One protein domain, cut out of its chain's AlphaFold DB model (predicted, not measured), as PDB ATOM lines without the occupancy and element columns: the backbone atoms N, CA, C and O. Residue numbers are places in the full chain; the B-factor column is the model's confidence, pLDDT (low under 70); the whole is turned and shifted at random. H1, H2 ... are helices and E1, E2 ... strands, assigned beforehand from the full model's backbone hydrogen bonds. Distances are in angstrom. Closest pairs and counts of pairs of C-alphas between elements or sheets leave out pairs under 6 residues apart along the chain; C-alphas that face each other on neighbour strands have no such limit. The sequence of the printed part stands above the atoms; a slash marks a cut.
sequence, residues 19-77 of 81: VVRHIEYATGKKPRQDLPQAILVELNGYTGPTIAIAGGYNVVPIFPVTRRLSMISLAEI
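This is residues 19 to 77 of the 81 residues of an uncharacterized protein of Aureobasidium pullulans (UniProt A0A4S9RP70). A small, strongly twisted sheet of four strands, curled like part of a barrel, makes the body, and from it a long tail, residues 65 to 77, sticks out with the short helix H1 at its tip. A long loop, residues 25 to 37, extends the sheet's first hairpin, E1 and E2. The printed part has 59 residues, with E1, E2, E3, E4 and H1 in this order along the chain; the antiparallel sheet runs E1, E2, E4, E3. The class is mostly strand, with under half of the residues in named elements; the whole is extended, with a radius of gyration of the C-alphas of 16.6 A and spans of 54 by 33 by 15 A.

Find C-alpha 19 at (-15.573, 81.302, 154.370); from there E1, residues 19 to 24, runs 14.5 A. E2, residues 38 to 43, covers 14.4 A. E4, residues 57 to 62, runs 15.1 A to C-alpha 62 at (-17.060, 72.424, 146.306), and E3, residues 51 to 53, covers 6.4 A. H1, residues 74 to 77, covers 5.5 A and ends at C-alpha 77, (6.437, 77.689, 122.314).

Look first at inner strand E2: it is antiparallel to E1 at 161 degrees, with N 21 and O 40 2.9 A apart, within hydrogen-bond range. On E2 and E4, antiparallel at 128 degrees, find N 60 and O 41 at 2.8 A. The hairpin E3 and E4 is antiparallel at 121 degrees, with N 51 and O 59 at 2.9 A. The pairing of E4 is staggered: residues 57 to 59 pair with E3, residues 60 to 62 with E2. H1 is not on the sheet, and is too short for an O i to N i+4 pair; its one O i to N i+3 pair is within range.

The C-alphas of Gly 55 and Ala 75, the two farthest apart, are 53.9 A from each other. The printed part has no cut. The links E1 to E2 and E4 to H1 are long. Look for low confidence at residues 71 to 77, where pLDDT is under 70.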
ATOM      1  N   VAL A  19     -16.025  81.914 153.117       97.94
ATOM      2  CA  VAL A  19     -15.573  81.302 154.370       97.94
ATOM      3  C   VAL A  19     -15.806  79.797 154.306       97.94
ATOM      4  O   VAL A  19     -16.922  79.348 154.051       97.94
ATOM      5  N   VAL A  20     -14.762  79.003 154.555       97.38
ATOM      6  CA  VAL A  20     -14.917  77.553 154.743       97.38
ATOM      7  C   VAL A  20     -15.614  77.335 156.081       97.38
ATOM      8  O   VAL A  20     -15.053  77.655 157.128       97.38
ATOM      9  N   ARG A  21     -16.843  76.820 156.047       97.81
ATOM     10  CA  ARG A  21     -17.634  76.536 157.253       97.81
ATOM     11  C   ARG A  21     -17.430  75.107 157.742       97.81
ATOM     12  O   ARG A  21     -17.471  74.874 158.942       97.81
ATOM     13  N   HIS A  22     -17.194  74.171 156.824       96.00
ATOM     14  CA  HIS A  22     -16.973  72.762 157.146       96.00
ATOM     15  C   HIS A  22     -16.140  72.065 156.065       96.00
ATOM     16  O   HIS A  22     -16.130  72.483 154.905       96.00
ATOM     17  N   ILE A  23     -15.440  70.998 156.446       96.38
ATOM     18  CA  ILE A  23     -14.691  70.135 155.531       96.38
ATOM     19  C   ILE A  23     -15.210  68.715 155.715       96.38
ATOM     20  O   ILE A  23     -15.069  68.139 156.793       96.38
ATOM     21  N   GLU A  24     -15.782  68.158 154.653       96.00
ATOM     22  CA  GLU A  24     -16.380  66.830 154.667       96.00
ATOM     23  C   GLU A  24     -15.395  65.792 154.131       96.00
ATOM     24  O   GLU A  24     -14.811  65.960 153.056       96.00
ATOM     25  N   TYR A  25     -15.233  64.696 154.866       97.12
ATOM     26  CA  TYR A  25     -14.430  63.542 154.469       97.12
ATOM     27  C   TYR A  25     -15.350  62.337 154.306       97.12
ATOM     28  O   TYR A  25     -16.225  62.111 155.135       97.12
ATOM     29  N   ALA A  26     -15.124  61.536 153.263       95.81
ATOM     30  CA  ALA A  26     -15.886  60.306 153.076       95.81
ATOM     31  C   ALA A  26     -15.687  59.345 154.264       95.81
ATOM     32  O   ALA A  26     -14.665  59.382 154.950       95.81
ATOM     33  N   THR A  27     -16.642  58.441 154.486       96.12
ATOM     34  CA  THR A  27     -16.572  57.462 155.578       96.12
ATOM     35  C   THR A  27     -15.236  56.712 155.581       96.12
ATOM     36  O   THR A  27     -14.816  56.147 154.572       96.12
ATOM     37  N   GLY A  28     -14.556  56.720 156.730       96.62
ATOM     38  CA  GLY A  28     -13.251  56.076 156.913       96.62
ATOM     39  C   GLY A  28     -12.038  56.900 156.454       96.62
ATOM     40  O   GLY A  28     -10.911  56.496 156.739       96.62
ATOM     41  N   LYS A  29     -12.238  58.050 155.798       96.81
ATOM     42  CA  LYS A  29     -11.172  58.988 155.415       96.81
ATOM     43  C   LYS A  29     -10.817  59.925 156.563       96.81
ATOM     44  O   LYS A  29     -11.662  60.253 157.395       96.81
ATOM     45  N   LYS A  30      -9.549  60.338 156.628       94.44
ATOM     46  CA  LYS A  30      -9.003  61.084 157.768       94.44
ATOM     47  C   LYS A  30      -8.470  62.459 157.361       94.44
ATOM     48  O   LYS A  30      -7.721  62.565 156.383       94.44
ATOM     49  N   PRO A  31      -8.749  63.504 158.164       94.88
ATOM     50  CA  PRO A  31      -8.098  64.796 158.007       94.88
ATOM     51  C   PRO A  31      -6.575  64.674 157.985       94.88
ATOM     52  O   PRO A  31      -5.999  63.871 158.719       94.88
ATOM     53  N   ARG A  32      -5.924  65.510 157.167       91.44
ATOM     54  CA  ARG A  32      -4.462  65.562 156.955       91.44
ATOM     55  C   ARG A  32      -3.842  64.349 156.244       91.44
ATOM     56  O   ARG A  32      -2.671  64.429 155.893       91.44
ATOM     57  N   GLN A  33      -4.584  63.260 156.040       95.50
ATOM     58  CA  GLN A  33      -4.099  62.051 155.358       95.50
ATOM     59  C   GLN A  33      -4.748  61.879 153.989       95.50
ATOM     60  O   GLN A  33      -4.083  61.516 153.024       95.50
ATOM     61  N   ASP A  34      -6.042  62.171 153.907       95.19
ATOM     62  CA  ASP A  34      -6.825  62.055 152.690       95.19
ATOM     63  C   ASP A  34      -7.248  63.429 152.165       95.19
ATOM     64  O   ASP A  34      -7.280  64.422 152.896       95.19
ATOM     65  N   LEU A  35      -7.622  63.478 150.887       93.75
ATOM     66  CA  LEU A  35      -8.350  64.621 150.347       93.75
ATOM     67  C   LEU A  35      -9.786  64.629 150.897       93.75
ATOM     68  O   LEU A  35     -10.388  63.561 151.049       93.75
ATOM     69  N   PRO A  36     -10.356  65.814 151.168       96.38
ATOM     70  CA  PRO A  36     -11.760  65.916 151.535       96.38
ATOM     71  C   PRO A  36     -12.656  65.480 150.372       96.38
ATOM     72  O   PRO A  36     -12.312  65.675 149.208       96.38
ATOM     73  N   GLN A  37     -13.826  64.931 150.687       96.25
ATOM     74  CA  GLN A  37     -14.871  64.657 149.702       96.25
ATOM     75  C   GLN A  37     -15.494  65.961 149.194       96.25
ATOM     76  O   GLN A  37     -15.793  66.075 148.008       96.25
ATOM     77  N   ALA A  38     -15.670  66.943 150.080       96.50
ATOM     78  CA  ALA A  38     -16.123  68.282 149.733       96.50
ATOM     79  C   ALA A  38     -15.621  69.305 150.757       96.50
ATOM     80  O   ALA A  38     -15.459  69.003 151.939       96.50
ATOM     81  N   ILE A  39     -15.432  70.543 150.315       96.44
ATOM     82  CA  ILE A  39     -15.337  71.699 151.211       96.44
ATOM     83  C   ILE A  39     -16.652  72.472 151.133       96.44
ATOM     84  O   ILE A  39     -17.160  72.734 150.044       96.44
ATOM     85  N   LEU A  40     -17.227  72.814 152.284       97.50
ATOM     86  CA  LEU A  40     -18.492  73.535 152.373       97.50
ATOM     87  C   LEU A  40     -18.206  75.010 152.641       97.50
ATOM     88  O   LEU A  40     -17.671  75.371 153.695       97.50
ATOM     89  N   VAL A  41     -18.533  75.858 151.668       98.06
ATOM     90  CA  VAL A  41     -18.119  77.264 151.655       98.06
ATOM     91  C   VAL A  41     -19.332  78.182 151.621       98.06
ATOM     92  O   VAL A  41     -20.202  78.045 150.768       98.06
ATOM     93  N   GLU A  42     -19.365  79.157 152.520       98.00
ATOM     94  CA  GLU A  42     -20.260  80.307 152.420       98.00
ATOM     95  C   GLU A  42     -19.620  81.324 151.470       98.00
ATOM     96  O   GLU A  42     -18.617  81.957 151.808       98.00
ATOM     97  N   LEU A  43     -20.128  81.407 150.238       97.94
ATOM     98  CA  LEU A  43     -19.577  82.266 149.189       97.94
ATOM     99  C   LEU A  43     -20.203  83.663 149.229       97.94
ATOM    100  O   LEU A  43     -21.425  83.813 149.212       97.94
ATOM    101  N   ASN A  44     -19.358  84.694 149.208       97.62
ATOM    102  CA  ASN A  44     -19.805  86.081 149.258       97.62
ATOM    103  C   ASN A  44     -20.577  86.443 147.983       97.62
ATOM    104  O   ASN A  44     -20.055  86.308 146.877       97.62
ATOM    105  N   GLY A  45     -21.807  86.940 148.141       95.75
ATOM    106  CA  GLY A  45     -22.644  87.383 147.021       95.75
ATOM    107  C   GLY A  45     -23.168  86.255 146.127       95.75
ATOM    108  O   GLY A  45     -23.643  86.539 145.029       95.75
ATOM    109  N   TYR A  46     -23.080  84.993 146.561       97.69
ATOM    110  CA  TYR A  46     -23.672  83.872 145.838       97.69
ATOM    111  C   TYR A  46     -25.193  83.840 146.024       97.69
ATOM    112  O   TYR A  46     -25.689  83.906 147.146       97.69
ATOM    113  N   THR A  47     -25.929  83.718 144.920       97.56
ATOM    114  CA  THR A  47     -27.405  83.775 144.891       97.56
ATOM    115  C   THR A  47     -28.061  82.474 144.427       97.56
ATOM    116  O   THR A  47     -29.273  82.422 144.231       97.56
ATOM    117  N   GLY A  48     -27.265  81.427 144.205       96.69
ATOM    118  CA  GLY A  48     -27.759  80.128 143.758       96.69
ATOM    119  C   GLY A  48     -28.211  79.217 144.907       96.69
ATOM    120  O   GLY A  48     -28.243  79.630 146.066       96.69
ATOM    121  N   PRO A  49     -28.517  77.943 144.602       96.56
ATOM    122  CA  PRO A  49     -28.901  76.953 145.604       96.56
ATOM    123  C   PRO A  49     -27.793  76.689 146.626       96.56
ATOM    124  O   PRO A  49     -26.621  76.559 146.259       96.56
ATOM    125  N   THR A  50     -28.183  76.553 147.892       97.38
ATOM    126  CA  THR A  50     -27.299  76.264 149.029       97.38
ATOM    127  C   THR A  50     -27.818  75.092 149.852       97.38
ATOM    128  O   THR A  50     -29.001  74.761 149.814       97.38
ATOM    129  N   ILE A  51     -26.931  74.496 150.645       96.62
ATOM    130  CA  ILE A  51     -27.270  73.500 151.661       96.62
ATOM    131  C   ILE A  51     -27.200  74.183 153.026       96.62
ATOM    132  O   ILE A  51     -26.219  74.864 153.319       96.62
ATOM    133  N   ALA A  52     -28.223  74.001 153.857       97.06
ATOM    134  CA  ALA A  52     -28.173  74.434 155.248       97.06
ATOM    135  C   ALA A  52     -27.400  73.402 156.078       97.06
ATOM    136  O   ALA A  52     -27.689  72.206 156.015       97.06
ATOM    137  N   ILE A  53     -26.429  73.860 156.863       95.44
ATOM    138  CA  ILE A  53     -25.683  73.021 157.809       95.44
ATOM    139  C   ILE A  53     -25.915  73.485 159.248       95.44
ATOM    140  O   ILE A  53     -26.455  74.566 159.502       95.44
ATOM    141  N   ALA A  54     -25.496  72.657 160.209       91.94
ATOM    142  CA  ALA A  54     -25.522  73.019 161.621       91.94
ATOM    143  C   ALA A  54     -24.837  74.381 161.857       91.94
ATOM    144  O   ALA A  54     -23.838  74.713 161.218       91.94
ATOM    145  N   GLY A  55     -25.396  75.178 162.768       89.81
ATOM    146  CA  GLY A  55     -24.958  76.560 163.001       89.81
ATOM    147  C   GLY A  55     -25.656  77.610 162.129       89.81
ATOM    148  O   GLY A  55     -25.334  78.786 162.243       89.81
ATOM    149  N   GLY A  56     -26.628  77.212 161.297       94.06
ATOM    150  CA  GLY A  56     -27.461  78.145 160.524       94.06
ATOM    151  C   GLY A  56     -26.782  78.713 159.278       94.06
ATOM    152  O   GLY A  56     -27.247  79.708 158.726       94.06
ATOM    153  N   TYR A  57     -25.687  78.097 158.831       96.12
ATOM    154  CA  TYR A  57     -24.955  78.533 157.645       96.12
ATOM    155  C   TYR A  57     -25.533  77.918 156.373       96.12
ATOM    156  O   TYR A  57     -25.849  76.728 156.332       96.12
ATOM    157  N   ASN A  58     -25.591  78.731 155.318       97.62
ATOM    158  CA  ASN A  58     -25.925  78.304 153.965       97.62
ATOM    159  C   ASN A  58     -24.639  78.185 153.152       97.62
ATOM    160  O   ASN A  58     -23.918  79.164 152.960       97.62
ATOM    161  N   VAL A  59     -24.340  76.974 152.695       98.06
ATOM    162  CA  VAL A  59     -23.052  76.647 152.083       98.06
ATOM    163  C   VAL A  59     -23.218  76.065 150.688       98.06
ATOM    164  O   VAL A  59     -24.210  75.407 150.370       98.06
ATOM    165  N   VAL A  60     -22.203  76.287 149.862       97.56
ATOM    166  CA  VAL A  60     -22.026  75.663 148.554       97.56
ATOM    167  C   VAL A  60     -20.978  74.558 148.701       97.56
ATOM    168  O   VAL A  60     -19.860  74.850 149.143       97.56
ATOM    169  N   PRO A  61     -21.297  73.296 148.365       96.56
ATOM    170  CA  PRO A  61     -20.299  72.238 148.338       96.56
ATOM    171  C   PRO A  61     -19.384  72.410 147.122       96.56
ATOM    172  O   PRO A  61     -19.846  72.486 145.985       96.56
ATOM    173  N   ILE A  62     -18.076  72.446 147.358       95.31
ATOM    174  CA  ILE A  62     -17.060  72.424 146.306       95.31
ATOM    175  C   ILE A  62     -16.353  71.075 146.375       95.31
ATOM    176  O   ILE A  62     -15.730  70.731 147.384       95.31
ATOM    177  N   PHE A  63     -16.459  70.316 145.291       94.12
ATOM    178  CA  PHE A  63     -15.866  68.990 145.174       94.12
ATOM    179  C   PHE A  63     -14.450  69.074 144.586       94.12
ATOM    180  O   PHE A  63     -14.188  69.936 143.740       94.12
ATOM    181  N   PRO A  64     -13.529  68.183 144.993       90.88
ATOM    182  CA  PRO A  64     -12.251  68.031 144.315       90.88
ATOM    183  C   PRO A  64     -12.455  67.713 142.831       90.88
ATOM    184  O   PRO A  64     -13.292  66.888 142.469       90.88
ATOM    185  N   VAL A  65     -11.645  68.331 141.973       86.56
ATOM    186  CA  VAL A  65     -11.621  68.050 140.533       86.56
ATOM    187  C   VAL A  65     -10.226  67.567 140.158       86.56
ATOM    188  O   VAL A  65      -9.234  68.234 140.449       86.56
ATOM    189  N   THR A  66     -10.144  66.428 139.472       86.62
ATOM    190  CA  THR A  66      -8.886  65.942 138.893       86.62
ATOM    191  C   THR A  66      -8.580  66.727 137.623       86.62
ATOM    192  O   THR A  66      -9.315  66.624 136.641       86.62
ATOM    193  N   ARG A  67      -7.482  67.488 137.607       79.69
ATOM    194  CA  ARG A  67      -6.988  68.151 136.390       79.69
ATOM    195  C   ARG A  67      -5.866  67.339 135.758       79.69
ATOM    196  O   ARG A  67      -4.948  66.907 136.449       79.69
ATOM    197  N   ARG A  68      -5.918  67.173 134.434       83.19
ATOM    198  CA  ARG A  68      -4.776  66.708 133.639       83.19
ATOM    199  C   ARG A  68      -4.093  67.930 133.050       83.19
ATOM    200  O   ARG A  68      -4.703  68.649 132.266       83.19
ATOM    201  N   LEU A  69      -2.847  68.163 133.436       76.12
ATOM    202  CA  LEU A  69      -2.005  69.137 132.760       76.12
ATOM    203  C   LEU A  69      -1.392  68.418 131.560       76.12
ATOM    204  O   LEU A  69      -0.525  67.563 131.732       76.12
ATOM    205  N   SER A  70      -1.872  68.705 130.351       75.56
ATOM    206  CA  SER A  70      -1.086  68.382 129.164       75.56
ATOM    207  C   SER A  70       0.174  69.235 129.243       75.56
ATOM    208  O   SER A  70       0.077  70.462 129.279       75.56
ATOM    209  N   MET A  71       1.346  68.605 129.326       62.16
ATOM    210  CA  MET A  71       2.589  69.327 129.080       62.16
ATOM    211  C   MET A  71       2.467  69.922 127.681       62.16
ATOM    212  O   MET A  71       2.433  69.176 126.704       62.16
ATOM    213  N   ILE A  72       2.355  71.247 127.597       63.12
ATOM    214  CA  ILE A  72       2.634  71.957 126.354       63.12
ATOM    215  C   ILE A  72       4.070  71.569 126.036       63.12
ATOM    216  O   ILE A  72       4.975  71.798 126.847       63.12
ATOM    217  N   SER A  73       4.275  70.864 124.927       62.09
ATOM    218  CA  SER A  73       5.634  70.507 124.546       62.09
ATOM    219  C   SER A  73       6.386  71.811 124.275       62.09
ATOM    220  O   SER A  73       5.835  72.729 123.668       62.09
ATOM    221  N   LEU A  74       7.652  71.907 124.689       58.66
ATOM    222  CA  LEU A  74       8.501  73.066 124.367       58.66
ATOM    223  C   LEU A  74       8.548  73.372 122.853       58.66
ATOM    224  O   LEU A  74       8.878  74.490 122.472       58.66
ATOM    225  N   ALA A  75       8.167  72.419 121.995       60.38
ATOM    226  CA  ALA A  75       8.071  72.603 120.551       60.38
ATOM    227  C   ALA A  75       6.925  73.535 120.103       60.38
ATOM    228  O   ALA A  75       6.989  74.067 118.998       60.38
ATOM    229  N   GLU A  76       5.890  73.754 120.922       56.19
ATOM    230  CA  GLU A  76       4.777  74.660 120.584       56.19
ATOM    231  C   GLU A  76       5.081  76.120 120.952       56.19
ATOM    232  O   GLU A  76       4.548  77.035 120.333       56.19
ATOM    233  N   ILE A  77       5.995  76.346 121.902       57.16
ATOM    234  CA  ILE A  77       6.437  77.689 122.314       57.16
ATOM    235  C   ILE A  77       7.381  78.305 121.266       57.16
ATOM    236  O   ILE A  77       7.371  79.512 121.068       57.16
TER     237      ILE A  77